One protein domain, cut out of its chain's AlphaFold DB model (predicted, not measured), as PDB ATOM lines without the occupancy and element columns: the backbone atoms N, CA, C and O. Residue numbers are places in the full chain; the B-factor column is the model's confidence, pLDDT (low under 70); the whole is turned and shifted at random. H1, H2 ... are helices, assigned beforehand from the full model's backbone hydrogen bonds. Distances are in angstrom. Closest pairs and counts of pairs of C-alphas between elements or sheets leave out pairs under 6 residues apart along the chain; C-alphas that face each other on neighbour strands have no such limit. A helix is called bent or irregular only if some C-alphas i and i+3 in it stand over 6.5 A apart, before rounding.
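What this domain is: This is residues 2 to 160 and 282 to 332 of the 369 residues of the protein "Peptidylprolyl isomerase" of Acidobacteria bacterium (UniProt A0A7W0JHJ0). The long helix H7 runs through the middle of a loose, elongated body and joins its two ends: at one end helices cross in a cluster round H2 and H6, with H4 and H5 packed on H6; at the other the long helix H9 folds back from the end of H7, with H8 packed across its first part, while H1 crosses the middle of H7. Residues 309 to 323 stick out, and H11 after them folds back onto H2 and H5. The printed part has 210 residues with eleven named helices, H1 to H11 in chain order, and no named strand; its class is all helix. It is loose, with a radius of gyration of the C-alphas of 21.4 A, and spans 71 by 45 by 29 A.

How they stand to each other: Start at H7, residues 118 to 144, which has a kink of 43 degrees near residue 138 and is only just irregular, with C-alphas 139 and 142 6.9 A apart. Its residues 120 to 132 touch the hub H2, residues 17 to 41, at a shallow tilt of 31 degrees, opposite ways; the closest C-alphas, of Leu 23 and Gln 128, are 6.1 A apart. Look at Ala 32 and Arg 106, C-alphas 4.3 A apart, where residues 28 to 36 of H2 touch residues 102 to 110 of H6, residues 89 to 111. H6 touches H4, residues 53 to 59, closest at C-alphas 56 and 100, 5.1 A, and H5, residues 65 to 79, closest at 69 and 96, 7.1 A. H3, residues 47 to 50, only just touches H2, with 3 pairs of C-alphas within 8 A. H11, residues 327 to 332, touches H5, closest at C-alphas 76 and 328, 4.9 A. H1, residues 2 to 10, touches H7 about perpendicular, 74 degrees, closest at C-alphas 5 and 133, 4.4 A. H9, residues 282 to 303, touches H7 at C-alphas 144 and 289, 5.3 A, and H8, residues 148 to 157, at 285 and 151, 5.5 A. H10, residues 316 to 319, touches no helix. Helix packing is mostly crossed: of 11 pairs of helices that touch and have a tilt, those that touch only at the corner or at their ends left out, 1 is at a shallow tilt. Every O i to N i+4 pair is within hydrogen-bond range in H1, H2, H4, H5, H6, H8 and H9; H7 has 19 of 23, H11 0 of 2 but 2 of 3 O i to N i+3 pairs, and H3 and H10 are too short for such a pair.

Where its parts are: Find C-alpha 118 at (134.943, 201.870, 134.754); from there H7 runs 36.2 A. H2 is 36.3 A long, H6 33.0 A, H9 31.5 A and H5 20.4 A. Find C-alpha 2 at (134.698, 184.790, 131.932), where H1 begins, and C-alpha 332 at (161.504, 190.859, 136.407), where H11 ends.

The domain as a whole: The C-alphas farthest apart, of Ala 54 and Pro 159, are 71.8 A apart. Residues 161 to 281 are not printed; C-alphas 160 and 282 are 12.8 A apart across the cut. The link H9 to H10 is long. Residues 305 to 332 have pLDDT under 70.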
ATOM      1  N   LEU A   2     135.447 184.229 130.791       88.19
ATOM      2  CA  LEU A   2     134.698 184.790 131.932       88.19
ATOM      3  C   LEU A   2     133.828 183.739 132.643       88.19
ATOM      4  O   LEU A   2     133.956 183.571 133.847       88.19
ATOM      5  N   ALA A   3     133.051 182.948 131.894       90.06
ATOM      6  CA  ALA A   3     132.261 181.844 132.452       90.06
ATOM      7  C   ALA A   3     133.110 180.828 133.245       90.06
ATOM      8  O   ALA A   3     132.724 180.400 134.325       90.06
ATOM      9  N   VAL A   4     134.308 180.498 132.749       92.31
ATOM     10  CA  VAL A   4     135.255 179.588 133.423       92.31
ATOM     11  C   VAL A   4     135.776 180.196 134.726       92.31
ATOM     12  O   VAL A   4     135.918 179.489 135.717       92.31
ATOM     13  N   ALA A   5     136.027 181.505 134.753       92.56
ATOM     14  CA  ALA A   5     136.423 182.200 135.973       92.56
ATOM     15  C   ALA A   5     135.289 182.263 137.008       92.56
ATOM     16  O   ALA A   5     135.542 182.093 138.196       92.56
ATOM     17  N   GLU A   6     134.046 182.480 136.575       92.38
ATOM     18  CA  GLU A   6     132.882 182.453 137.470       92.38
ATOM     19  C   GLU A   6     132.613 181.044 138.013       92.38
ATOM     20  O   GLU A   6     132.336 180.882 139.201       92.38
ATOM     21  N   GLU A   7     132.789 180.004 137.193       94.19
ATOM     22  CA  GLU A   7     132.764 178.613 137.661       94.19
ATOM     23  C   GLU A   7     133.854 178.358 138.706       94.19
ATOM     24  O   GLU A   7     133.569 177.809 139.768       94.19
ATOM     25  N   ALA A   8     135.080 178.827 138.459       95.00
ATOM     26  CA  ALA A   8     136.180 178.727 139.412       95.00
ATOM     27  C   ALA A   8     135.828 179.375 140.764       95.00
ATOM     28  O   ALA A   8     136.059 178.781 141.818       95.00
ATOM     29  N   LYS A   9     135.225 180.574 140.755       93.50
ATOM     30  CA  LYS A   9     134.752 181.240 141.981       93.50
ATOM     31  C   LYS A   9     133.702 180.405 142.703       93.50
ATOM     32  O   LYS A   9     133.836 180.192 143.904       93.50
ATOM     33  N   ALA A  10     132.702 179.899 141.982       94.12
ATOM     34  CA  ALA A  10     131.643 179.067 142.552       94.12
ATOM     35  C   ALA A  10     132.177 177.754 143.154       94.12
ATOM     36  O   ALA A  10     131.626 177.247 144.126       94.12
ATOM     37  N   LYS A  11     133.282 177.229 142.615       94.94
ATOM     38  CA  LYS A  11     134.023 176.073 143.143       94.94
ATOM     39  C   LYS A  11     134.975 176.426 144.299       94.94
ATOM     40  O   LYS A  11     135.727 175.569 144.755       94.94
ATOM     41  N   GLY A  12     134.966 177.673 144.771       96.06
ATOM     42  CA  GLY A  12     135.756 178.129 145.916       96.06
ATOM     43  C   GLY A  12     137.222 178.437 145.605       96.06
ATOM     44  O   GLY A  12     137.987 178.689 146.533       96.06
ATOM     45  N   LEU A  13     137.644 178.458 144.333       95.88
ATOM     46  CA  LEU A  13     139.052 178.706 143.984       95.88
ATOM     47  C   LEU A  13     139.512 180.090 144.455       95.88
ATOM     48  O   LEU A  13     140.622 180.224 144.950       95.88
ATOM     49  N   ALA A  14     138.651 181.105 144.374       94.88
ATOM     50  CA  ALA A  14     138.992 182.460 144.811       94.88
ATOM     51  C   ALA A  14     139.277 182.582 146.321       94.88
ATOM     52  O   ALA A  14     139.938 183.531 146.727       94.88
ATOM     53  N   ALA A  15     138.794 181.639 147.139       96.19
ATOM     54  CA  ALA A  15     139.009 181.627 148.585       96.19
ATOM     55  C   ALA A  15     140.266 180.848 149.005       96.19
ATOM     56  O   ALA A  15     140.642 180.870 150.176       96.19
ATOM     57  N   ARG A  16     140.926 180.144 148.074       95.75
ATOM     58  CA  ARG A  16     142.160 179.416 148.387       95.75
ATOM     59  C   ARG A  16     143.276 180.410 148.716       95.75
ATOM     60  O   ARG A  16     143.398 181.395 147.991       95.75
ATOM     61  N   PRO A  17     144.094 180.181 149.760       94.00
ATOM     62  CA  PRO A  17     145.059 181.177 150.231       94.00
ATOM     63  C   PRO A  17     146.017 181.703 149.154       94.00
ATOM     64  O   PRO A  17     146.292 182.900 149.100       94.00
ATOM     65  N   ASP A  18     146.496 180.825 148.274       89.88
ATOM     66  CA  ASP A  18     147.387 181.170 147.167       89.88
ATOM     67  C   ASP A  18     146.688 182.056 146.125       89.88
ATOM     68  O   ASP A  18     147.203 183.112 145.757       89.88
ATOM     69  N   LEU A  19     145.487 181.677 145.688       93.31
ATOM     70  CA  LEU A  19     144.730 182.438 144.692       93.31
ATOM     71  C   LEU A  19     144.167 183.741 145.267       93.31
ATOM     72  O   LEU A  19     144.176 184.755 144.575       93.31
ATOM     73  N   ALA A  20     143.736 183.749 146.529       95.31
ATOM     74  CA  ALA A  20     143.279 184.946 147.228       95.31
ATOM     75  C   ALA A  20     144.392 186.003 147.296       95.31
ATOM     76  O   ALA A  20     144.168 187.159 146.932       95.31
ATOM     77  N   LEU A  21     145.615 185.594 147.662       92.25
ATOM     78  CA  LEU A  21     146.782 186.473 147.637       92.25
ATOM     79  C   LEU A  21     147.021 187.037 146.232       92.25
ATOM     80  O   LEU A  21     147.185 188.245 146.073       92.25
ATOM     81  N   GLN A  22     147.000 186.196 145.196       92.31
ATOM     82  CA  GLN A  22     147.243 186.669 143.832       92.31
ATOM     83  C   GLN A  22     146.137 187.594 143.300       92.31
ATOM     84  O   GLN A  22     146.431 188.529 142.552       92.31
ATOM     85  N   LEU A  23     144.876 187.373 143.683       94.00
ATOM     86  CA  LEU A  23     143.757 188.260 143.353       94.00
ATOM     87  C   LEU A  23     143.920 189.638 144.005       94.00
ATOM     88  O   LEU A  23     143.675 190.654 143.346       94.00
ATOM     89  N   GLU A  24     144.380 189.682 145.257       94.06
ATOM     90  CA  GLU A  24     144.678 190.928 145.969       94.06
ATOM     91  C   GLU A  24     145.894 191.651 145.386       94.06
ATOM     92  O   GLU A  24     145.835 192.855 145.125       94.06
ATOM     93  N   LEU A  25     146.976 190.928 145.080       91.38
ATOM     94  CA  LEU A  25     148.141 191.503 144.407       91.38
ATOM     95  C   LEU A  25     147.772 192.024 143.005       91.38
ATOM     96  O   LEU A  25     148.227 193.096 142.605       91.38
ATOM     97  N   SER A  26     146.905 191.319 142.269       90.81
ATOM     98  CA  SER A  26     146.373 191.785 140.983       90.81
ATOM     99  C   SER A  26     145.561 193.072 141.142       90.81
ATOM    100  O   SER A  26     145.776 194.013 140.379       90.81
ATOM    101  N   ARG A  27     144.679 193.152 142.147       93.75
ATOM    102  CA  ARG A  27     143.929 194.375 142.475       93.75
ATOM    103  C   ARG A  27     144.867 195.533 142.795       93.75
ATOM    104  O   ARG A  27     144.689 196.628 142.260       93.75
ATOM    105  N   ALA A  28     145.868 195.292 143.639       93.69
ATOM    106  CA  ALA A  28     146.862 196.288 144.010       93.69
ATOM    107  C   ALA A  28     147.588 196.851 142.791       93.69
ATOM    108  O   ALA A  28     147.662 198.067 142.611       93.69
ATOM    109  N   PHE A  29     148.058 195.956 141.928       92.19
ATOM    110  CA  PHE A  29     148.806 196.300 140.735       92.19
ATOM    111  C   PHE A  29     147.984 197.117 139.735       92.19
ATOM    112  O   PHE A  29     148.445 198.169 139.297       92.19
ATOM    113  N   VAL A  30     146.755 196.691 139.418       89.50
ATOM    114  CA  VAL A  30     145.885 197.402 138.461       89.50
ATOM    115  C   VAL A  30     145.598 198.828 138.926       89.50
ATOM    116  O   VAL A  30     145.751 199.772 138.151       89.50
ATOM    117  N   ILE A  31     145.236 199.000 140.201       92.81
ATOM    118  CA  ILE A  31     144.941 200.323 140.766       92.81
ATOM    119  C   ILE A  31     146.201 201.196 140.767       92.81
ATOM    120  O   ILE A  31     146.141 202.356 140.359       92.81
ATOM    121  N   ALA A  32     147.343 200.652 141.198       92.56
ATOM    122  CA  ALA A  32     148.601 201.390 141.235       92.56
ATOM    123  C   ALA A  32     149.053 201.821 139.832       92.56
ATOM    124  O   ALA A  32     149.442 202.970 139.646       92.56
ATOM    125  N   GLN A  33     148.952 200.945 138.828       91.25
ATOM    126  CA  GLN A  33     149.306 201.276 137.447       91.25
ATOM    127  C   GLN A  33     148.406 202.359 136.855       91.25
ATOM    128  O   GLN A  33     148.912 203.289 136.226       91.25
ATOM    129  N   ALA A  34     147.091 202.261 137.063       90.19
ATOM    130  CA  ALA A  34     146.155 203.284 136.613       90.19
ATOM    131  C   ALA A  34     146.442 204.635 137.293       90.19
ATOM    132  O   ALA A  34     146.510 205.660 136.616       90.19
ATOM    133  N   TYR A  35     146.737 204.627 138.597       94.94
ATOM    134  CA  TYR A  35     147.165 205.820 139.326       94.94
ATOM    135  C   TYR A  35     148.470 206.411 138.768       94.94
ATOM    136  O   TYR A  35     148.530 207.600 138.464       94.94
ATOM    137  N   PHE A  36     149.510 205.595 138.571       92.88
ATOM    138  CA  PHE A  36     150.791 206.056 138.025       92.88
ATOM    139  C   PHE A  36     150.645 206.634 136.623       92.88
ATOM    140  O   PHE A  36     151.255 207.656 136.313       92.88
ATOM    141  N   LYS A  37     149.816 206.003 135.788       90.75
ATOM    142  CA  LYS A  37     149.509 206.501 134.452       90.75
ATOM    143  C   LYS A  37     148.837 207.873 134.514       90.75
ATOM    144  O   LYS A  37     149.310 208.785 133.847       90.75
ATOM    145  N   LYS A  38     147.814 208.032 135.358       92.88
ATOM    146  CA  LYS A  38     147.123 209.312 135.551       92.88
ATOM    147  C   LYS A  38     148.082 210.412 136.008       92.88
ATOM    148  O   LYS A  38     148.121 211.484 135.419       92.88
ATOM    149  N   ARG A  39     148.942 210.124 136.989       95.06
ATOM    150  CA  ARG A  39     149.951 211.086 137.464       95.06
ATOM    151  C   ARG A  39     150.959 211.466 136.382       95.06
ATOM    152  O   ARG A  39     151.368 212.621 136.320       95.06
ATOM    153  N   LYS A  40     151.340 210.522 135.518       92.56
ATOM    154  CA  LYS A  40     152.199 210.799 134.360       92.56
ATOM    155  C   LYS A  40     151.514 211.718 133.344       92.56
ATOM    156  O   LYS A  40     152.157 212.619 132.820       92.56
ATOM    157  N   GLU A  41     150.225 211.505 133.082       92.12
ATOM    158  CA  GLU A  41     149.411 212.366 132.208       92.12
ATOM    159  C   GLU A  41     149.229 213.778 132.800       92.12
ATOM    160  O   GLU A  41     149.195 214.753 132.059       92.12
ATOM    161  N   GLU A  42     149.223 213.900 134.130       93.75
ATOM    162  CA  GLU A  42     149.225 215.169 134.879       93.75
ATOM    163  C   GLU A  42     150.622 215.824 134.993       93.75
ATOM    164  O   GLU A  42     150.780 216.831 135.683       93.75
ATOM    165  N   GLY A  43     151.644 215.274 134.328       92.75
ATOM    166  CA  GLY A  43     152.978 215.878 134.228       92.75
ATOM    167  C   GLY A  43     154.046 215.313 135.169       92.75
ATOM    168  O   GLY A  43     155.165 215.823 135.173       92.75
ATOM    169  N   ALA A  44     153.767 214.254 135.939       91.19
ATOM    170  CA  ALA A  44     154.808 213.576 136.715       91.19
ATOM    171  C   ALA A  44     155.758 212.798 135.782       91.19
ATOM    172  O   ALA A  44     155.395 211.766 135.212       91.19
ATOM    173  N   SER A  45     156.987 213.287 135.629       84.25
ATOM    174  CA  SER A  45     158.020 212.681 134.781       84.25
ATOM    175  C   SER A  45     158.865 211.634 135.511       84.25
ATOM    176  O   SER A  45     159.425 210.752 134.863       84.25
ATOM    177  N   ASP A  46     158.945 211.709 136.843       85.81
ATOM    178  CA  ASP A  46     159.743 210.810 137.682       85.81
ATOM    179  C   ASP A  46     158.840 209.939 138.585       85.81
ATOM    180  O   ASP A  46     158.003 210.472 139.321       85.81
ATOM    181  N   PRO A  47     159.000 208.600 138.585       79.06
ATOM    182  CA  PRO A  47     158.428 207.702 139.590       79.06
ATOM    183  C   PRO A  47     158.422 208.212 141.038       79.06
ATOM    184  O   PRO A  47     157.419 208.028 141.734       79.06
ATOM    185  N   ALA A  48     159.508 208.854 141.478       86.38
ATOM    186  CA  ALA A  48     159.663 209.373 142.832       86.38
ATOM    187  C   ALA A  48     158.723 210.553 143.132       86.38
ATOM    188  O   ALA A  48     158.353 210.754 144.286       86.38
ATOM    189  N   GLN A  49     158.266 211.287 142.108       87.00
ATOM    190  CA  GLN A  49     157.240 212.333 142.251       87.00
ATOM    191  C   GLN A  49     155.850 211.748 142.534       87.00
ATOM    192  O   GLN A  49     154.953 212.450 143.000       87.00
ATOM    193  N   VAL A  50     155.644 210.464 142.226       90.62
ATOM    194  CA  VAL A  50     154.356 209.787 142.393       90.62
ATOM    195  C   VAL A  50     154.305 209.005 143.703       90.62
ATOM    196  O   VAL A  50     153.313 209.076 144.436       90.62
ATOM    197  N   VAL A  51     155.375 208.269 144.002       93.69
ATOM    198  CA  VAL A  51     155.580 207.551 145.264       93.69
ATOM    199  C   VAL A  51     157.034 207.733 145.680       93.69
ATOM    200  O   VAL A  51     157.938 207.264 144.990       93.69
ATOM    201  N   THR A  52     157.251 208.410 146.802       94.75
ATOM    202  CA  THR A  52     158.593 208.704 147.312       94.75
ATOM    203  C   THR A  52     159.178 207.502 148.052       94.75
ATOM    204  O   THR A  52     158.451 206.666 148.593       94.75
ATOM    205  N   LYS A  53     160.510 207.448 148.156       93.06
ATOM    206  CA  LYS A  53     161.194 206.442 148.981       93.06
ATOM    207  C   LYS A  53     160.765 206.515 150.453       93.06
ATOM    208  O   LYS A  53     160.534 205.483 151.062       93.06
ATOM    209  N   ALA A  54     160.586 207.719 150.998       95.62
ATOM    210  CA  ALA A  54     160.143 207.901 152.380       95.62
ATOM    211  C   ALA A  54     158.749 207.299 152.631       95.62
ATOM    212  O   ALA A  54     158.524 206.687 153.671       95.62
ATOM    213  N   GLU A  55     157.828 207.415 151.669       96.62
ATOM    214  CA  GLU A  55     156.505 206.785 151.762       96.62
ATOM    215  C   GLU A  55     156.587 205.256 151.712       96.62
ATOM    216  O   GLU A  55     155.843 204.583 152.420       96.62
ATOM    217  N   ILE A  56     157.495 204.707 150.901       95.25
ATOM    218  CA  ILE A  56     157.756 203.263 150.846       95.25
ATOM    219  C   ILE A  56     158.334 202.786 152.180       95.25
ATOM    220  O   ILE A  56     157.805 201.849 152.771       95.25
ATOM    221  N   ASP A  57     159.371 203.458 152.680       94.81
ATOM    222  CA  ASP A  57     160.056 203.111 153.928       94.81
ATOM    223  C   ASP A  57     159.126 203.237 155.148       94.81
ATOM    224  O   ASP A  57     159.248 202.468 156.102       94.81
ATOM    225  N   ALA A  58     158.185 204.186 155.124       97.06
ATOM    226  CA  ALA A  58     157.134 204.298 156.129       97.06
ATOM    227  C   ALA A  58     156.127 203.147 156.011       97.06
ATOM    228  O   ALA A  58     155.837 202.495 157.011       97.06
ATOM    229  N   TYR A  59     155.652 202.855 154.793       96.25
ATOM    230  CA  TYR A  59     154.693 201.783 154.538       96.25
ATOM    231  C   TYR A  59     155.220 200.436 155.029       96.25
ATOM    232  O   TYR A  59     154.544 199.763 155.794       96.25
ATOM    233  N   VAL A  60     156.441 200.045 154.654       94.62
ATOM    234  CA  VAL A  60     156.992 198.720 155.003       94.62
ATOM    235  C   VAL A  60     157.203 198.517 156.508       94.62
ATOM    236  O   VAL A  60     157.346 197.378 156.942       94.62
ATOM    237  N   LYS A  61     157.219 199.596 157.302       96.06
ATOM    238  CA  LYS A  61     157.337 199.559 158.768       96.06
ATOM    239  C   LYS A  61     155.988 199.474 159.482       96.06
ATOM    240  O   LYS A  61     155.962 199.311 160.701       96.06
ATOM    241  N   GLU A  62     154.875 199.612 158.767       97.31
ATOM    242  CA  GLU A  62     153.555 199.492 159.374       97.31
ATOM    243  C   GLU A  62     153.301 198.057 159.883       97.31
ATOM    244  O   GLU A  62     153.773 197.087 159.278       97.31
ATOM    245  N   PRO A  63     152.518 197.886 160.966       97.38
ATOM    246  CA  PRO A  63     152.223 196.567 161.514       97.38
ATOM    247  C   PRO A  63     151.636 195.602 160.470       97.38
ATOM    248  O   PRO A  63     150.650 195.912 159.799       97.38
ATOM    249  N   GLY A  64     152.230 194.411 160.357       94.38
ATOM    250  CA  GLY A  64     151.767 193.332 159.481       94.38
ATOM    251  C   GLY A  64     152.253 193.406 158.031       94.38
ATOM    252  O   GLY A  64     151.977 192.477 157.265       94.38
ATOM    253  N   GLN A  65     152.973 194.462 157.633       94.38
ATOM    254  CA  GLN A  65     153.535 194.562 156.280       94.38
ATOM    255  C   GLN A  65     154.689 193.590 156.049       94.38
ATOM    256  O   GLN A  65     154.853 193.104 154.935       94.38
ATOM    257  N   ASP A  66     155.417 193.234 157.103       93.38
ATOM    258  CA  ASP A  66     156.397 192.150 157.123       93.38
ATOM    259  C   ASP A  66     155.774 190.830 156.640       93.38
ATOM    260  O   ASP A  66     156.244 190.227 155.677       93.38
ATOM    261  N   LYS A  67     154.638 190.430 157.225       94.88
ATOM    262  CA  LYS A  67     153.939 189.190 156.855       94.88
ATOM    263  C   LYS A  67     153.398 189.234 155.429       94.88
ATOM    264  O   LYS A  67     153.479 188.240 154.710       94.88
ATOM    265  N   GLN A  68     152.842 190.372 155.012       93.81
ATOM    266  CA  GLN A  68     152.343 190.542 153.643       93.81
ATOM    267  C   GLN A  68     153.481 190.513 152.616       93.81
ATOM    268  O   GLN A  68     153.315 189.947 151.533       93.81
ATOM    269  N   PHE A  69     154.635 191.086 152.960       95.44
ATOM    270  CA  PHE A  69     155.818 191.053 152.117       95.44
ATOM    271  C   PHE A  69     156.390 189.637 151.998       95.44
ATOM    272  O   PHE A  69     156.657 189.199 150.883       95.44
ATOM    273  N   GLU A  70     156.491 188.873 153.091       94.69
ATOM    274  CA  GLU A  70     156.927 187.469 153.015       94.69
ATOM    275  C   GLU A  70     155.985 186.614 152.159       94.69
ATOM    276  O   GLU A  70     156.441 185.810 151.345       94.69
ATOM    277  N   ALA A  71     154.669 186.818 152.277       93.44
ATOM    278  CA  ALA A  71     153.696 186.133 151.427       93.44
ATOM    279  C   ALA A  71     153.904 186.471 149.939       93.44
ATOM    280  O   ALA A  71     153.855 185.583 149.085       93.44
ATOM    281  N   PHE A  72     154.192 187.738 149.626       94.19
ATOM    282  CA  PHE A  72     154.545 188.169 148.275       94.19
ATOM    283  C   PHE A  72     155.857 187.544 147.780       94.19
ATOM    284  O   PHE A  72     155.906 187.077 146.645       94.19
ATOM    285  N   VAL A  73     156.905 187.495 148.608       92.69
ATOM    286  CA  VAL A  73     158.192 186.872 148.250       92.69
ATOM    287  C   VAL A  73     158.013 185.379 147.962       92.69
ATOM    288  O   VAL A  73     158.580 184.861 146.999       92.69
ATOM    289  N   GLU A  74     157.185 184.685 148.741       92.00
ATOM    290  CA  GLU A  74     156.891 183.272 148.511       92.00
ATOM    291  C   GLU A  74     156.076 183.044 147.226       92.00
ATOM    292  O   GLU A  74     156.357 182.102 146.477       92.00
ATOM    293  N   ASP A  75     155.109 183.915 146.914       90.31
ATOM    294  CA  ASP A  75     154.427 183.896 145.612       90.31
ATOM    295  C   ASP A  75     155.406 184.180 144.463       90.31
ATOM    296  O   ASP A  75     155.401 183.458 143.464       90.31
ATOM    297  N   TYR A  76     156.307 185.154 144.624       88.38
ATOM    298  CA  TYR A  76     157.344 185.481 143.644       88.38
ATOM    299  C   TYR A  76     158.253 184.281 143.364       88.38
ATOM    300  O   TYR A  76     158.466 183.919 142.210       88.38
ATOM    301  N   ARG A  77     158.713 183.587 144.407       90.31
ATOM    302  CA  ARG A  77     159.523 182.369 144.270       90.31
ATOM    303  C   ARG A  77     158.777 181.254 143.528       90.31
ATOM    304  O   ARG A  77     159.379 180.488 142.772       90.31
ATOM    305  N   LYS A  78     157.461 181.133 143.742       88.69
ATOM    306  CA  LYS A  78     156.616 180.094 143.127       88.69
ATOM    307  C   LYS A  78     156.178 180.415 141.702       88.69
ATOM    308  O   LYS A  78     155.979 179.485 140.918       88.69
ATOM    309  N   ASN A  79     155.975 181.688 141.376       84.06
ATOM    310  CA  ASN A  79     155.231 182.109 140.185       84.06
ATOM    311  C   ASN A  79     155.914 183.221 139.371       84.06
ATOM    312  O   ASN A  79     155.407 183.590 138.308       84.06
ATOM    313  N   GLY A  80     157.031 183.761 139.854       82.44
ATOM    314  CA  GLY A  80     157.829 184.784 139.192       82.44
ATOM    315  C   GLY A  80     158.945 184.236 138.291       82.44
ATOM    316  O   GLY A  80     159.058 183.022 138.071       82.44
ATOM    317  N   PRO A  81     159.785 185.139 137.757       77.19
ATOM    318  CA  PRO A  81     160.975 184.797 136.986       77.19
ATOM    319  C   PRO A  81     161.957 183.989 137.839       77.19
ATOM    320  O   PRO A  81     162.212 184.336 138.988       77.19
ATOM    321  N   GLY A  82     162.519 182.910 137.287       79.12
ATOM    322  CA  GLY A  82     163.396 182.022 138.060       79.12
ATOM    323  C   GLY A  82     162.643 181.143 139.067       79.12
ATOM    324  O   GLY A  82     163.202 180.772 140.092       79.12
ATOM    325  N   LYS A  83     161.374 180.813 138.788       82.88
ATOM    326  CA  LYS A  83     160.537 179.911 139.593       82.88
ATOM    327  C   LYS A  83     161.325 178.741 140.198       82.88
ATOM    328  O   LYS A  83     161.943 177.960 139.480       82.88
ATOM    329  N   GLY A  84     161.211 178.582 141.514       80.75
ATOM    330  CA  GLY A  84     161.873 177.523 142.280       80.75
ATOM    331  C   GLY A  84     163.276 177.878 142.777       80.75
ATOM    332  O   GLY A  84     163.759 177.209 143.687       80.75
ATOM    333  N   VAL A  85     163.894 178.944 142.262       86.25
ATOM    334  CA  VAL A  85     165.191 179.446 142.735       86.25
ATOM    335  C   VAL A  85     164.989 180.296 144.000       86.25
ATOM    336  O   VAL A  85     164.064 181.112 144.038       86.25
ATOM    337  N   PRO A  86     165.812 180.118 145.054       89.00
ATOM    338  CA  PRO A  86     165.781 180.984 146.230       89.00
ATOM    339  C   PRO A  86     166.038 182.454 145.879       89.00
ATOM    340  O   PRO A  86     166.907 182.762 145.068       89.00
ATOM    341  N   VAL A  87     165.299 183.359 146.519       88.50
ATOM    342  CA  VAL A  87     165.470 184.811 146.359       88.50
ATOM    343  C   VAL A  87     166.689 185.263 147.168       88.50
ATOM    344  O   VAL A  87     166.743 185.007 148.373       88.50
ATOM    345  N   THR A  88     167.657 185.926 146.527       91.62
ATOM    346  CA  THR A  88     168.855 186.443 147.219       91.62
ATOM    347  C   THR A  88     168.530 187.640 148.119       91.62
ATOM    348  O   THR A  88     167.443 188.219 148.043       91.62
ATOM    349  N   VAL A  89     169.471 188.038 148.981       91.12
ATOM    350  CA  VAL A  89     169.304 189.205 149.867       91.12
ATOM    351  C   VAL A  89     169.131 190.491 149.054       91.12
ATOM    352  O   VAL A  89     168.265 191.308 149.364       91.12
ATOM    353  N   GLU A  90     169.896 190.638 147.976       88.56
ATOM    354  CA  GLU A  90     169.830 191.780 147.062       88.56
ATOM    355  C   GLU A  90     168.478 191.816 146.342       88.56
ATOM    356  O   GLU A  90     167.770 192.823 146.390       88.56
ATOM    357  N   GLN A  91     168.060 190.682 145.767       88.81
ATOM    358  CA  GLN A  91     166.761 190.556 145.101       88.81
ATOM    359  C   GLN A  91     165.602 190.842 146.058       88.81
ATOM    360  O   GLN A  91     164.613 191.465 145.678       88.81
ATOM    361  N   ARG A  92     165.715 190.414 147.319       92.12
ATOM    362  CA  ARG A  92     164.718 190.684 148.358       92.12
ATOM    363  C   ARG A  92     164.591 192.183 148.643       92.12
ATOM    364  O   ARG A  92     163.466 192.666 148.759       92.12
ATOM    365  N   ALA A  93     165.697 192.921 148.721       90.50
ATOM    366  CA  ALA A  93     165.662 194.370 148.922       90.50
ATOM    367  C   ALA A  93     164.989 195.098 147.741       90.50
ATOM    368  O   ALA A  93     164.136 195.968 147.943       90.50
ATOM    369  N   GLU A  94     165.302 194.695 146.507       90.19
ATOM    370  CA  GLU A  94     164.665 195.227 145.295       90.19
ATOM    371  C   GLU A  94     163.161 194.917 145.252       90.19
ATOM    372  O   GLU A  94     162.338 195.798 144.973       90.19
ATOM    373  N   LEU A  95     162.787 193.680 145.591       91.62
ATOM    374  CA  LEU A  95     161.397 193.243 145.688       91.62
ATOM    375  C   LEU A  95     160.621 194.064 146.716       91.62
ATOM    376  O   LEU A  95     159.484 194.440 146.440       91.62
ATOM    377  N   GLN A  96     161.219 194.376 147.868       92.56
ATOM    378  CA  GLN A  96     160.575 195.180 148.908       92.56
ATOM    379  C   GLN A  96     160.295 196.604 148.429       92.56
ATOM    380  O   GLN A  96     159.192 197.116 148.632       92.56
ATOM    381  N   GLN A  97     161.254 197.220 147.734       89.88
ATOM    382  CA  GLN A  97     161.084 198.554 147.155       89.88
ATOM    383  C   GLN A  97     159.993 198.565 146.076       89.88
ATOM    384  O   GLN A  97     159.115 199.431 146.082       89.88
ATOM    385  N   HIS A  98     159.992 197.578 145.176       91.00
ATOM    386  CA  HIS A  98     158.965 197.472 144.141       91.00
ATOM    387  C   HIS A  98     157.572 197.218 144.731       91.00
ATOM    388  O   HIS A  98     156.610 197.909 144.390       91.00
ATOM    389  N   TRP A  99     157.463 196.246 145.637       94.50
ATOM    390  CA  TRP A  99     156.219 195.896 146.314       94.50
ATOM    391  C   TRP A  99     155.657 197.083 147.097       94.50
ATOM    392  O   TRP A  99     154.497 197.449 146.907       94.50
ATOM    393  N   GLY A 100     156.491 197.749 147.899       94.81
ATOM    394  CA  GLY A 100     156.092 198.930 148.657       94.81
ATOM    395  C   GLY A 100     155.619 200.062 147.745       94.81
ATOM    396  O   GLY A 100     154.567 200.651 147.995       94.81
ATOM    397  N   ARG A 101     156.301 200.301 146.615       94.62
ATOM    398  CA  ARG A 101     155.851 201.279 145.613       94.62
ATOM    399  C   ARG A 101     154.456 200.956 145.083       94.62
ATOM    400  O   ARG A 101     153.614 201.852 145.007       94.62
ATOM    401  N   VAL A 102     154.198 199.700 144.715       94.56
ATOM    402  CA  VAL A 102     152.879 199.256 144.235       94.56
ATOM    403  C   VAL A 102     151.823 199.429 145.325       94.56
ATOM    404  O   VAL A 102     150.746 199.953 145.049       94.56
ATOM    405  N   MET A 103     152.119 199.055 146.569       96.19
ATOM    406  CA  MET A 103     151.150 199.131 147.660       96.19
ATOM    407  C   MET A 103     150.812 200.565 148.077       96.19
ATOM    408  O   MET A 103     149.635 200.884 148.279       96.19
ATOM    409  N   VAL A 104     151.804 201.456 148.131       97.56
ATOM    410  CA  VAL A 104     151.575 202.893 148.341       97.56
ATOM    411  C   VAL A 104     150.810 203.485 147.157       97.56
ATOM    412  O   VAL A 104     149.822 204.195 147.351       97.56
ATOM    413  N   GLY A 105     151.197 203.140 145.925       96.00
ATOM    414  CA  GLY A 105     150.490 203.545 144.709       96.00
ATOM    415  C   GLY A 105     149.024 203.114 144.709       96.00
ATOM    416  O   GLY A 105     148.149 203.911 144.376       96.00
ATOM    417  N   ARG A 106     148.731 201.890 145.165       96.56
ATOM    418  CA  ARG A 106     147.366 201.394 145.373       96.56
ATOM    419  C   ARG A 106     146.612 202.265 146.372       96.56
ATOM    420  O   ARG A 106     145.495 202.666 146.064       96.56
ATOM    421  N   ARG A 107     147.185 202.563 147.547       97.94
ATOM    422  CA  ARG A 107     146.526 203.406 148.565       97.94
ATOM    423  C   ARG A 107     146.175 204.785 148.013       97.94
ATOM    424  O   ARG A 107     145.027 205.206 148.134       97.94
ATOM    425  N   LYS A 108     147.124 205.442 147.340       98.06
ATOM    426  CA  LYS A 108     146.895 206.745 146.696       98.06
ATOM    427  C   LYS A 108     145.841 206.661 145.589       98.06
ATOM    428  O   LYS A 108     144.931 207.483 145.545       98.06
ATOM    429  N   GLY A 109     145.908 205.632 144.747       97.06
ATOM    430  CA  GLY A 109     144.913 205.380 143.705       97.06
ATOM    431  C   GLY A 109     143.506 205.158 144.266       97.06
ATOM    432  O   GLY A 109     142.535 205.696 143.737       97.06
ATOM    433  N   VAL A 110     143.376 204.411 145.367       98.06
ATOM    434  CA  VAL A 110     142.092 204.232 146.060       98.06
ATOM    435  C   VAL A 110     141.567 205.564 146.589       98.06
ATOM    436  O   VAL A 110     140.398 205.869 146.354       98.06
ATOM    437  N   ALA A 111     142.424 206.363 147.233       98.06
ATOM    438  CA  ALA A 111     142.053 207.649 147.821       98.06
ATOM    439  C   ALA A 111     141.480 208.640 146.792       98.06
ATOM    440  O   ALA A 111     140.550 209.374 147.108       98.06
ATOM    441  N   VAL A 112     141.978 208.616 145.550       97.25
ATOM    442  CA  VAL A 112     141.488 209.483 144.458       97.25
ATOM    443  C   VAL A 112     140.450 208.807 143.550       97.25
ATOM    444  O   VAL A 112     140.133 209.319 142.480       97.25
ATOM    445  N   GLY A 113     139.920 207.646 143.950       97.06
ATOM    446  CA  GLY A 113     138.800 206.991 143.265       97.06
ATOM    447  C   GLY A 113     139.146 206.142 142.035       97.06
ATOM    448  O   GLY A 113     138.222 205.624 141.416       97.06
ATOM    449  N   ILE A 114     140.427 205.898 141.719       93.81
ATOM    450  CA  ILE A 114     140.866 205.113 140.537       93.81
ATOM    451  C   ILE A 114     140.168 203.749 140.446       93.81
ATOM    452  O   ILE A 114     139.790 203.295 139.371       93.81
ATOM    453  N   HIS A 115     139.980 203.088 141.588       91.69
ATOM    454  CA  HIS A 115     139.359 201.765 141.688       91.69
ATOM    455  C   HIS A 115     137.878 201.718 141.276       91.69
ATOM    456  O   HIS A 115     137.372 200.623 141.060       91.69
ATOM    457  N   ARG A 116     137.203 202.874 141.195       94.56
ATOM    458  CA  ARG A 116     135.799 203.018 140.768       94.56
ATOM    459  C   ARG A 116     135.683 203.476 139.315       94.56
ATOM    460  O   ARG A 116     134.584 203.599 138.786       94.56
ATOM    461  N   GLU A 117     136.803 203.786 138.664       91.88
ATOM    462  CA  GLU A 117     136.794 204.139 137.251       91.88
ATOM    463  C   GLU A 117     136.447 202.893 136.431       91.88
ATOM    464  O   GLU A 117     137.115 201.861 136.536       91.88
ATOM    465  N   ARG A 118     135.441 203.000 135.555       89.38
ATOM    466  CA  ARG A 118     134.943 201.870 134.754       89.38
ATOM    467  C   ARG A 118     136.054 201.123 134.014       89.38
ATOM    468  O   ARG A 118     136.056 199.897 133.951       89.38
ATOM    469  N   LYS A 119     137.021 201.856 133.457       86.25
ATOM    470  CA  LYS A 119     138.173 201.274 132.757       86.25
ATOM    471  C   LYS A 119     139.033 200.416 133.689       86.25
ATOM    472  O   LYS A 119     139.427 199.318 133.306       86.25
ATOM    473  N   THR A 120     139.303 200.900 134.897       84.12
ATOM    474  CA  THR A 120     140.081 200.185 135.916       84.12
ATOM    475  C   THR A 120     139.347 198.929 136.377       84.12
ATOM    476  O   THR A 120     139.958 197.864 136.453       84.12
ATOM    477  N   GLU A 121     138.036 199.017 136.607       86.75
ATOM    478  CA  GLU A 121     137.200 197.862 136.961       86.75
ATOM    479  C   GLU A 121     137.224 196.776 135.880       86.75
ATOM    480  O   GLU A 121     137.388 195.598 136.194       86.75
ATOM    481  N   LEU A 122     137.114 197.156 134.601       86.19
ATOM    482  CA  LEU A 122     137.151 196.207 133.484       86.19
ATOM    483  C   LEU A 122     138.517 195.527 133.347       86.19
ATOM    484  O   LEU A 122     138.581 194.316 133.130       86.19
ATOM    485  N   VAL A 123     139.610 196.280 133.507       85.94
ATOM    486  CA  VAL A 123     140.968 195.712 133.508       85.94
ATOM    487  C   VAL A 123     141.144 194.746 134.680       85.94
ATOM    488  O   VAL A 123     141.654 193.641 134.484       85.94
ATOM    489  N   LEU A 124     140.675 195.119 135.875       85.69
ATOM    490  CA  LEU A 124     140.724 194.262 137.057       85.69
ATOM    491  C   LEU A 124     139.927 192.972 136.846       85.69
ATOM    492  O   LEU A 124     140.451 191.883 137.079       85.69
ATOM    493  N   MET A 125     138.690 193.085 136.357       87.56
ATOM    494  CA  MET A 125     137.827 191.945 136.051       87.56
ATOM    495  C   MET A 125     138.504 190.993 135.062       87.56
ATOM    496  O   MET A 125     138.546 189.787 135.307       87.56
ATOM    497  N   LEU A 126     139.083 191.516 133.975       87.81
ATOM    498  CA  LEU A 126     139.786 190.705 132.982       87.81
ATOM    499  C   LEU A 126     141.006 189.993 133.584       87.81
ATOM    500  O   LEU A 126     141.216 188.807 133.322       87.81
ATOM    501  N   GLN A 127     141.813 190.690 134.387       86.50
ATOM    502  CA  GLN A 127     143.012 190.105 134.985       86.50
ATOM    503  C   GLN A 127     142.666 189.018 136.011       86.50
ATOM    504  O   GLN A 127     143.233 187.925 135.958       86.50
ATOM    505  N   GLN A 128     141.684 189.267 136.882       89.00
ATOM    506  CA  GLN A 128     141.202 188.277 137.846       89.00
ATOM    507  C   GLN A 128     140.543 187.079 137.152       89.00
ATOM    508  O   GLN A 128     140.760 185.936 137.556       89.00
ATOM    509  N   ALA A 129     139.795 187.312 136.068       90.00
ATOM    510  CA  ALA A 129     139.199 186.235 135.290       90.00
ATOM    511  C   ALA A 129     140.256 185.342 134.633       90.00
ATOM    512  O   ALA A 129     140.136 184.120 134.679       90.00
ATOM    513  N   ARG A 130     141.322 185.922 134.066       91.56
ATOM    514  CA  ARG A 130     142.450 185.155 133.511       91.56
ATOM    515  C   ARG A 130     143.122 184.286 134.570       91.56
ATOM    516  O   ARG A 130     143.409 183.123 134.299       91.56
ATOM    517  N   LEU A 131     143.338 184.837 135.762       89.62
ATOM    518  CA  LEU A 131     143.949 184.120 136.876       89.62
ATOM    519  C   LEU A 131     143.110 182.909 137.298       89.62
ATOM    520  O   LEU A 131     143.605 181.784 137.323       89.62
ATOM    521  N   LEU A 132     141.824 183.135 137.562       93.38
ATOM    522  CA  LEU A 132     140.905 182.095 138.017       93.38
ATOM    523  C   LEU A 132     140.632 181.047 136.938       93.38
ATOM    524  O   LEU A 132     140.677 179.853 137.223       93.38
ATOM    525  N   ALA A 133     140.416 181.472 135.690       93.38
ATOM    526  CA  ALA A 133     140.239 180.549 134.576       93.38
ATOM    527  C   ALA A 133     141.505 179.716 134.326       93.38
ATOM    528  O   ALA A 133     141.400 178.526 134.048       93.38
ATOM    529  N   GLY A 134     142.696 180.307 134.463       91.88
ATOM    530  CA  GLY A 134     143.965 179.590 134.348       91.88
ATOM    531  C   GLY A 134     144.168 178.561 135.461       91.88
ATOM    532  O   GLY A 134     144.607 177.444 135.186       91.88
ATOM    533  N   ALA A 135     143.819 178.902 136.703       93.00
ATOM    534  CA  ALA A 135     143.849 177.963 137.821       93.00
ATOM    535  C   ALA A 135     142.867 176.804 137.600       93.00
ATOM    536  O   ALA A 135     143.256 175.641 137.682       93.00
ATOM    537  N   TYR A 136     141.626 177.113 137.225       95.12
ATOM    538  CA  TYR A 136     140.600 176.099 137.012       95.12
ATOM    539  C   TYR A 136     140.870 175.227 135.784       95.12
ATOM    540  O   TYR A 136     140.650 174.022 135.818       95.12
ATOM    541  N   SER A 137     141.460 175.786 134.724       92.56
ATOM    542  CA  SER A 137     141.891 175.011 133.557       92.56
ATOM    543  C   SER A 137     142.877 173.897 133.918       92.56
ATOM    544  O   SER A 137     142.891 172.874 133.235       92.56
ATOM    545  N   LYS A 138     143.696 174.063 134.967       92.31
ATOM    546  CA  LYS A 138     144.588 172.995 135.445       92.31
ATOM    547  C   LYS A 138     143.805 171.863 136.105       92.31
ATOM    548  O   LYS A 138     144.152 170.708 135.897       92.31
ATOM    549  N   GLU A 139     142.741 172.184 136.840       93.75
ATOM    550  CA  GLU A 139     141.847 171.187 137.448       93.75
ATOM    551  C   GLU A 139     140.992 170.459 136.415       93.75
ATOM    552  O   GLU A 139     140.684 169.285 136.591       93.75
ATOM    553  N   LEU A 140     140.632 171.138 135.324       93.50
ATOM    554  CA  LEU A 140     139.893 170.535 134.218       93.50
ATOM    555  C   LEU A 140     140.781 169.682 133.302       93.50
ATOM    556  O   LEU A 140     140.269 168.798 132.624       93.50
ATOM    557  N   SER A 141     142.100 169.910 133.284       92.88
ATOM    558  CA  SER A 141     143.046 169.219 132.392       92.88
ATOM    559  C   SER A 141     142.903 167.686 132.378       92.88
ATOM    560  O   SER A 141     142.840 167.117 131.285       92.88
ATOM    561  N   PRO A 142     142.768 166.991 133.526       95.00
ATOM    562  CA  PRO A 142     142.559 165.543 133.536       95.00
ATOM    563  C   PRO A 142     141.252 165.114 132.861       95.00
ATOM    564  O   PRO A 142     141.214 164.074 132.214       95.00
ATOM    565  N   LEU A 143     140.194 165.927 132.950       92.88
ATOM    566  CA  LEU A 143     138.892 165.635 132.334       92.88
ATOM    567  C   LEU A 143     138.939 165.719 130.805       92.88
ATOM    568  O   LEU A 143     138.078 165.167 130.123       92.88
ATOM    569  N   PHE A 144     139.942 166.405 130.260       93.38
ATOM    570  CA  PHE A 144     140.139 166.524 128.820       93.38
ATOM    571  C   PHE A 144     140.831 165.314 128.210       93.38
ATOM    572  O   PHE A 144     140.775 165.166 126.995       93.38
ATOM    573  N   LYS A 145     141.468 164.462 129.021       94.88
ATOM    574  CA  LYS A 145     142.206 163.299 128.533       94.88
ATOM    575  C   LYS A 145     141.268 162.246 127.965       94.88
ATOM    576  O   LYS A 145     140.265 161.889 128.586       94.88
ATOM    577  N   ALA A 146     141.587 161.784 126.764       96.12
ATOM    578  CA  ALA A 146     140.896 160.678 126.132       96.12
ATOM    579  C   ALA A 146     141.382 159.356 126.737       96.12
ATOM    580  O   ALA A 146     142.556 159.203 127.069       96.12
ATOM    581  N   THR A 147     140.461 158.416 126.887       96.50
ATOM    582  CA  THR A 147     140.755 157.018 127.208       96.50
ATOM    583  C   THR A 147     140.925 156.214 125.922       96.50
ATOM    584  O   THR A 147     140.315 156.550 124.909       96.50
ATOM    585  N   GLU A 148     141.671 155.107 125.963       95.75
ATOM    586  CA  GLU A 148     141.822 154.213 124.800       95.75
ATOM    587  C   GLU A 148     140.477 153.723 124.248       95.75
ATOM    588  O   GLU A 148     140.307 153.588 123.040       95.75
ATOM    589  N   ALA A 149     139.481 153.521 125.116       96.81
ATOM    590  CA  ALA A 149     138.133 153.155 124.691       96.81
ATOM    591  C   ALA A 149     137.451 154.272 123.879       96.81
ATOM    592  O   ALA A 149     136.821 153.998 122.859       96.81
ATOM    593  N   GLU A 150     137.593 155.534 124.298       96.88
ATOM    594  CA  GLU A 150     137.062 156.682 123.553       96.88
ATOM    595  C   GLU A 150     137.796 156.873 122.220       96.88
ATOM    596  O   GLU A 150     137.150 157.162 121.213       96.88
ATOM    597  N   VAL A 151     139.120 156.677 122.195       96.44
ATOM    598  CA  VAL A 151     139.913 156.734 120.956       96.44
ATOM    599  C   VAL A 151     139.498 155.614 120.002       96.44
ATOM    600  O   VAL A 151     139.221 155.879 118.836       96.44
ATOM    601  N   GLY A 152     139.347 154.380 120.489       95.06
ATOM    602  CA  GLY A 152     138.884 153.247 119.683       95.06
ATOM    603  C   GLY A 152     137.475 153.446 119.113       95.06
ATOM    604  O   GLY A 152     137.231 153.150 117.941       95.06
ATOM    605  N   ALA A 153     136.551 154.007 119.899       96.44
ATOM    606  CA  ALA A 153     135.212 154.364 119.423       96.44
ATOM    607  C   ALA A 153     135.254 155.478 118.360       96.44
ATOM    608  O   ALA A 153     134.507 155.441 117.377       96.44
ATOM    609  N   TYR A 154     136.152 156.451 118.528       94.88
ATOM    610  CA  TYR A 154     136.359 157.511 117.548       94.88
ATOM    611  C   TYR A 154     136.905 156.954 116.230       94.88
ATOM    612  O   TYR A 154     136.300 157.191 115.190       94.88
ATOM    613  N   ILE A 155     137.957 156.131 116.266       93.44
ATOM    614  CA  ILE A 155     138.518 155.466 115.075       93.44
ATOM    615  C   ILE A 155     137.457 154.599 114.380       93.44
ATOM    616  O   ILE A 155     137.344 154.613 113.160       93.44
ATOM    617  N   SER A 156     136.610 153.904 115.145       93.44
ATOM    618  CA  SER A 156     135.533 153.076 114.579       93.44
ATOM    619  C   SER A 156     134.493 153.881 113.785       93.44
ATOM    620  O   SER A 156     133.864 153.340 112.882       93.44
ATOM    621  N   SER A 157     134.302 155.162 114.116       94.50
ATOM    622  CA  SER A 157     133.391 156.074 113.406       94.50
ATOM    623  C   SER A 157     134.095 156.971 112.381       94.50
ATOM    624  O   SER A 157     133.422 157.645 111.606       94.50
ATOM    625  N   HIS A 158     135.428 156.952 112.359       91.44
ATOM    626  CA  HIS A 158     136.285 157.765 111.504       91.44
ATOM    627  C   HIS A 158     137.326 156.847 110.845       91.44
ATOM    628  O   HIS A 158     138.474 156.774 111.303       91.44
ATOM    629  N   PRO A 159     136.922 156.088 109.806       88.50
ATOM    630  CA  PRO A 159     137.756 155.057 109.192       88.50
ATOM    631  C   PRO A 159     139.047 155.609 108.577       88.50
ATOM    632  O   PRO A 159     139.970 154.842 108.326       88.50
ATOM    633  N   GLU A 160     139.162 156.926 108.372       86.31
ATOM    634  CA  GLU A 160     140.423 157.557 107.989       86.31
ATOM    635  C   GLU A 160     141.539 157.348 109.029       86.31
ATOM    636  O   GLU A 160     142.713 157.336 108.671       86.31
ATOM    637  N   ASP A 282     147.329 159.239 117.479       92.19
ATOM    638  CA  ASP A 282     147.581 160.530 118.140       92.19
ATOM    639  C   ASP A 282     146.621 161.632 117.653       92.19
ATOM    640  O   ASP A 282     146.157 162.474 118.436       92.19
ATOM    641  N   GLU A 283     146.317 161.653 116.350       90.81
ATOM    642  CA  GLU A 283     145.354 162.586 115.755       90.81
ATOM    643  C   GLU A 283     143.929 162.312 116.260       90.81
ATOM    644  O   GLU A 283     143.239 163.244 116.691       90.81
ATOM    645  N   ALA A 284     143.505 161.045 116.280       92.88
ATOM    646  CA  ALA A 284     142.219 160.623 116.830       92.88
ATOM    647  C   ALA A 284     142.104 160.978 118.319       92.88
ATOM    648  O   ALA A 284     141.111 161.570 118.746       92.88
ATOM    649  N   GLN A 285     143.146 160.707 119.106       95.12
ATOM    650  CA  GLN A 285     143.224 161.095 120.508       95.12
ATOM    651  C   GLN A 285     143.058 162.608 120.664       95.12
ATOM    652  O   GLN A 285     142.211 163.067 121.433       95.12
ATOM    653  N   SER A 286     143.806 163.396 119.893       93.50
ATOM    654  CA  SER A 286     143.734 164.860 119.928       93.50
ATOM    655  C   SER A 286     142.339 165.387 119.572       93.50
ATOM    656  O   SER A 286     141.864 166.339 120.203       93.50
ATOM    657  N   ALA A 287     141.664 164.758 118.604       92.94
ATOM    658  CA  ALA A 287     140.298 165.088 118.210       92.94
ATOM    659  C   ALA A 287     139.285 164.774 119.323       92.94
ATOM    660  O   ALA A 287     138.460 165.629 119.662       92.94
ATOM    661  N   VAL A 288     139.394 163.605 119.964       96.00
ATOM    662  CA  VAL A 288     138.568 163.238 121.125       96.00
ATOM    663  C   VAL A 288     138.779 164.225 122.271       96.00
ATOM    664  O   VAL A 288     137.808 164.761 122.811       96.00
ATOM    665  N   GLU A 289     140.031 164.528 122.622       95.62
ATOM    666  CA  GLU A 289     140.341 165.498 123.675       95.62
ATOM    667  C   GLU A 289     139.782 166.894 123.344       95.62
ATOM    668  O   GLU A 289     139.274 167.590 124.224       95.62
ATOM    669  N   ALA A 290     139.845 167.322 122.077       93.31
ATOM    670  CA  ALA A 290     139.267 168.588 121.630       93.31
ATOM    671  C   ALA A 290     137.738 168.603 121.770       93.31
ATOM    672  O   ALA A 290     137.190 169.571 122.304       93.31
ATOM    673  N   GLY A 291     137.059 167.520 121.386       94.38
ATOM    674  CA  GLY A 291     135.615 167.370 121.571       94.38
ATOM    675  C   GLY A 291     135.201 167.339 123.047       94.38
ATOM    676  O   GLY A 291     134.181 167.920 123.421       94.38
ATOM    677  N   LYS A 292     135.995 166.707 123.923       95.38
ATOM    678  CA  LYS A 292     135.781 166.735 125.384       95.38
ATOM    679  C   LYS A 292     135.957 168.147 125.942       95.38
ATOM    680  O   LYS A 292     135.091 168.616 126.677       95.38
ATOM    681  N   ARG A 293     137.033 168.841 125.551       93.62
ATOM    682  CA  ARG A 293     137.275 170.248 125.911       93.62
ATOM    683  C   ARG A 293     136.098 171.135 125.519       93.62
ATOM    684  O   ARG A 293     135.604 171.857 126.377       93.62
ATOM    685  N   GLY A 294     135.641 171.052 124.267       91.19
ATOM    686  CA  GLY A 294     134.502 171.824 123.761       91.19
ATOM    687  C   GLY A 294     133.253 171.623 124.615       91.19
ATOM    688  O   GLY A 294     132.782 172.570 125.231       91.19
ATOM    689  N   ARG A 295     132.813 170.368 124.778       94.75
ATOM    690  CA  ARG A 295     131.618 170.031 125.573       94.75
ATOM    691  C   ARG A 295     131.683 170.543 127.013       94.75
ATOM    692  O   ARG A 295     130.736 171.159 127.488       94.75
ATOM    693  N   ILE A 296     132.806 170.332 127.702       93.44
ATOM    694  CA  ILE A 296     132.972 170.794 129.090       93.44
ATOM    695  C   ILE A 296     132.895 172.324 129.169       93.44
ATOM    696  O   ILE A 296     132.290 172.870 130.094       93.44
ATOM    697  N   LEU A 297     133.509 173.029 128.218       90.50
ATOM    698  CA  LEU A 297     133.457 174.488 128.174       90.50
ATOM    699  C   LEU A 297     132.048 174.996 127.853       90.50
ATOM    700  O   LEU A 297     131.600 175.932 128.515       90.50
ATOM    701  N   ASP A 298     131.345 174.363 126.917       90.44
ATOM    702  CA  ASP A 298     129.967 174.706 126.556       90.44
ATOM    703  C   ASP A 298     129.024 174.528 127.747       90.44
ATOM    704  O   ASP A 298     128.230 175.415 128.052       90.44
ATOM    705  N   GLU A 299     129.168 173.442 128.507       92.12
ATOM    706  CA  GLU A 299     128.414 173.240 129.745       92.12
ATOM    707  C   GLU A 299     128.698 174.319 130.796       92.12
ATOM    708  O   GLU A 299     127.784 174.785 131.482       92.12
ATOM    709  N   ILE A 300     129.961 174.727 130.954       91.94
ATOM    710  CA  ILE A 300     130.329 175.810 131.875       91.94
ATOM    711  C   ILE A 300     129.677 177.124 131.434       91.94
ATOM    712  O   ILE A 300     129.123 177.836 132.272       91.94
ATOM    713  N   VAL A 301     129.717 177.440 130.138       90.06
ATOM    714  CA  VAL A 301     129.084 178.639 129.571       90.06
ATOM    715  C   VAL A 301     127.564 178.589 129.741       90.06
ATOM    716  O   VAL A 301     126.968 179.578 130.152       90.06
ATOM    717  N   ALA A 302     126.931 177.437 129.518       88.44
ATOM    718  CA  ALA A 302     125.494 177.271 129.713       88.44
ATOM    719  C   ALA A 302     125.080 177.460 131.185       88.44
ATOM    720  O   ALA A 302     124.080 178.120 131.476       88.44
ATOM    721  N   ARG A 303     125.865 176.926 132.135       89.56
ATOM    722  CA  ARG A 303     125.619 177.084 133.582       89.56
ATOM    723  C   ARG A 303     125.865 178.512 134.071       89.56
ATOM    724  O   ARG A 303     125.143 179.003 134.939       89.56
ATOM    725  N   ARG A 304     126.896 179.181 133.551       84.56
ATOM    726  CA  ARG A 304     127.271 180.551 133.921       84.56
ATOM    727  C   ARG A 304     126.810 181.488 132.817       84.56
ATOM    728  O   ARG A 304     127.574 181.744 131.895       84.56
ATOM    729  N   ARG A 305     125.578 182.005 132.930       65.88
ATOM    730  CA  ARG A 305     124.952 182.970 131.999       65.88
ATOM    731  C   ARG A 305     125.782 184.257 131.834       65.88
ATOM    732  O   ARG A 305     125.430 185.309 132.360       65.88
ATOM    733  N   VAL A 306     126.890 184.179 131.107       64.00
ATOM    734  CA  VAL A 306     127.687 185.320 130.668       64.00
ATOM    735  C   VAL A 306     127.216 185.652 129.263       64.00
ATOM    736  O   VAL A 306     127.631 185.013 128.300       64.00
ATOM    737  N   VAL A 307     126.321 186.631 129.152       56.88
ATOM    738  CA  VAL A 307     125.920 187.189 127.859       56.88
ATOM    739  C   VAL A 307     126.988 188.203 127.462       56.88
ATOM    740  O   VAL A 307     127.161 189.218 128.136       56.88
ATOM    741  N   ILE A 308     127.747 187.899 126.410       55.22
ATOM    742  CA  ILE A 308     128.579 188.890 125.725       55.22
ATOM    743  C   ILE A 308     127.678 189.472 124.631       55.22
ATOM    744  O   ILE A 308     127.206 188.690 123.811       55.22
ATOM    745  N   PRO A 309     127.381 190.780 124.641       51.66
ATOM    746  CA  PRO A 309     126.603 191.406 123.578       51.66
ATOM    747  C   PRO A 309     127.219 191.133 122.196       51.66
ATOM    748  O   PRO A 309     128.443 191.200 122.052       51.66
ATOM    749  N   ASP A 310     126.384 190.825 121.197       54.69
ATOM    750  CA  ASP A 310     126.816 190.491 119.825       54.69
ATOM    751  C   ASP A 310     127.598 191.633 119.144       54.69
ATOM    752  O   ASP A 310     128.332 191.419 118.181       54.69
ATOM    753  N   ASP A 311     127.473 192.854 119.665       49.31
ATOM    754  CA  ASP A 311     128.125 194.077 119.206       49.31
ATOM    755  C   ASP A 311     129.433 194.401 119.948       49.31
ATOM    756  O   ASP A 311     129.961 195.503 119.801       49.31
ATOM    757  N   TYR A 312     129.990 193.471 120.734       48.12
ATOM    758  CA  TYR A 312     131.273 193.677 121.403       48.12
ATOM    759  C   TYR A 312     132.442 193.245 120.498       48.12
ATOM    760  O   TYR A 312     132.751 192.049 120.437       48.12
ATOM    761  N   PRO A 313     133.148 194.165 119.806       45.50
ATOM    762  CA  PRO A 313     134.308 193.798 119.007       45.50
ATOM    763  C   PRO A 313     135.404 193.250 119.926       45.50
ATOM    764  O   PRO A 313     136.059 193.980 120.672       45.50
ATOM    765  N   VAL A 314     135.614 191.936 119.877       47.22
ATOM    766  CA  VAL A 314     136.773 191.300 120.501       47.22
ATOM    767  C   VAL A 314     137.961 191.548 119.580       47.22
ATOM    768  O   VAL A 314     138.182 190.815 118.620       47.22
ATOM    769  N   ASP A 315     138.729 192.598 119.859       41.44
ATOM    770  CA  ASP A 315     140.012 192.797 119.195       41.44
ATOM    771  C   ASP A 315     140.972 191.668 119.614       41.44
ATOM    772  O   ASP A 315     141.550 191.649 120.707       41.44
ATOM    773  N   VAL A 316     141.110 190.680 118.731       37.84
ATOM    774  CA  VAL A 316     141.983 189.516 118.906       37.84
ATOM    775  C   VAL A 316     143.471 189.886 118.934       37.84
ATOM    776  O   VAL A 316     144.283 189.076 119.375       37.84
ATOM    777  N   SER A 317     143.859 191.112 118.564       34.84
ATOM    778  CA  SER A 317     145.245 191.580 118.719       34.84
ATOM    779  C   SER A 317     145.637 191.826 120.188       34.84
ATOM    780  O   SER A 317     146.819 191.794 120.534       34.84
ATOM    781  N   ILE A 318     144.653 191.935 121.094       34.75
ATOM    782  CA  ILE A 318     144.844 191.978 122.558       34.75
ATOM    783  C   ILE A 318     145.026 190.554 123.147       34.75
ATOM    784  O   ILE A 318     145.284 190.381 124.342       34.75
ATOM    785  N   VAL A 319     144.925 189.511 122.308       32.38
ATOM    786  CA  VAL A 319     145.137 188.085 122.636       32.38
ATOM    787  C   VAL A 319     146.602 187.678 122.413       32.38
ATOM    788  O   VAL A 319     146.929 186.499 122.298       32.38
ATOM    789  N   ALA A 320     147.533 188.639 122.402       24.16
ATOM    790  CA  ALA A 320     148.939 188.308 122.594       24.16
ATOM    791  C   ALA A 320     149.075 187.481 123.888       24.16
ATOM    792  O   ALA A 320     148.450 187.829 124.901       24.16
ATOM    793  N   PRO A 321     149.863 186.387 123.896       26.56
ATOM    794  CA  PRO A 321     150.146 185.680 125.128       26.56
ATOM    795  C   PRO A 321     150.771 186.697 126.071       26.56
ATOM    796  O   PRO A 321     151.870 187.196 125.828       26.56
ATOM    797  N   VAL A 322     150.051 187.040 127.136       33.66
ATOM    798  CA  VAL A 322     150.608 187.854 128.203       33.66
ATOM    799  C   VAL A 322     151.630 186.965 128.898       33.66
ATOM    800  O   VAL A 322     151.314 186.246 129.846       33.66
ATOM    801  N   LYS A 323     152.855 186.950 128.366       30.48
ATOM    802  CA  LYS A 323     154.023 186.419 129.056       30.48
ATOM    803  C   LYS A 323     154.158 187.237 130.333       30.48
ATOM    804  O   LYS A 323     154.605 188.373 130.301       30.48
ATOM    805  N   GLY A 324     153.704 186.654 131.436       35.16
ATOM    806  CA  GLY A 324     154.013 187.121 132.775       35.16
ATOM    807  C   GLY A 324     153.446 188.485 133.182       35.16
ATOM    808  O   GLY A 324     154.205 189.360 133.566       35.16
ATOM    809  N   ASN A 325     152.120 188.635 133.262       37.88
ATOM    810  CA  ASN A 325     151.526 189.675 134.126       37.88
ATOM    811  C   ASN A 325     150.887 189.058 135.376       37.88
ATOM    812  O   ASN A 325     149.723 189.303 135.698       37.88
ATOM    813  N   THR A 326     151.660 188.251 136.097       43.97
ATOM    814  CA  THR A 326     151.518 188.220 137.555       43.97
ATOM    815  C   THR A 326     152.302 189.413 138.113       43.97
ATOM    816  O   THR A 326     153.313 189.788 137.516       43.97
ATOM    817  N   PRO A 327     151.894 190.007 139.245       42.34
ATOM    818  CA  PRO A 327     152.682 191.028 139.945       42.34
ATOM    819  C   PRO A 327     154.151 190.609 140.123       42.34
ATOM    820  O   PRO A 327     155.051 191.430 139.982       42.34
ATOM    821  N   ALA A 328     154.395 189.306 140.304       40.06
ATOM    822  CA  ALA A 328     155.724 188.709 140.328       40.06
ATOM    823  C   ALA A 328     156.503 188.828 139.000       40.06
ATOM    824  O   ALA A 328     157.683 189.158 138.998       40.06
ATOM    825  N   ASN A 329     155.866 188.614 137.848       39.88
ATOM    826  CA  ASN A 329     156.541 188.730 136.552       39.88
ATOM    827  C   ASN A 329     156.763 190.187 136.102       39.88
ATOM    828  O   ASN A 329     157.712 190.451 135.365       39.88
ATOM    829  N   SER A 330     155.975 191.151 136.595       43.88
ATOM    830  CA  SER A 330     156.225 192.579 136.340       43.88
ATOM    831  C   SER A 330     157.453 193.141 137.064       43.88
ATOM    832  O   SER A 330     157.967 194.176 136.644       43.88
ATOM    833  N   VAL A 331     157.956 192.465 138.106       41.47
ATOM    834  CA  VAL A 331     159.209 192.854 138.782       41.47
ATOM    835  C   VAL A 331     160.437 192.466 137.949       41.47
ATOM    836  O   VAL A 331     161.399 193.226 137.866       41.47
ATOM    837  N   GLY A 332     160.391 191.327 137.245       34.62
ATOM    838  CA  GLY A 332     161.504 190.859 136.407       34.62
ATOM    839  C   GLY A 332     161.805 191.740 135.195       34.62
ATOM    840  O   GLY A 332     162.945 191.800 134.743       34.62
TER     841      GLY A 332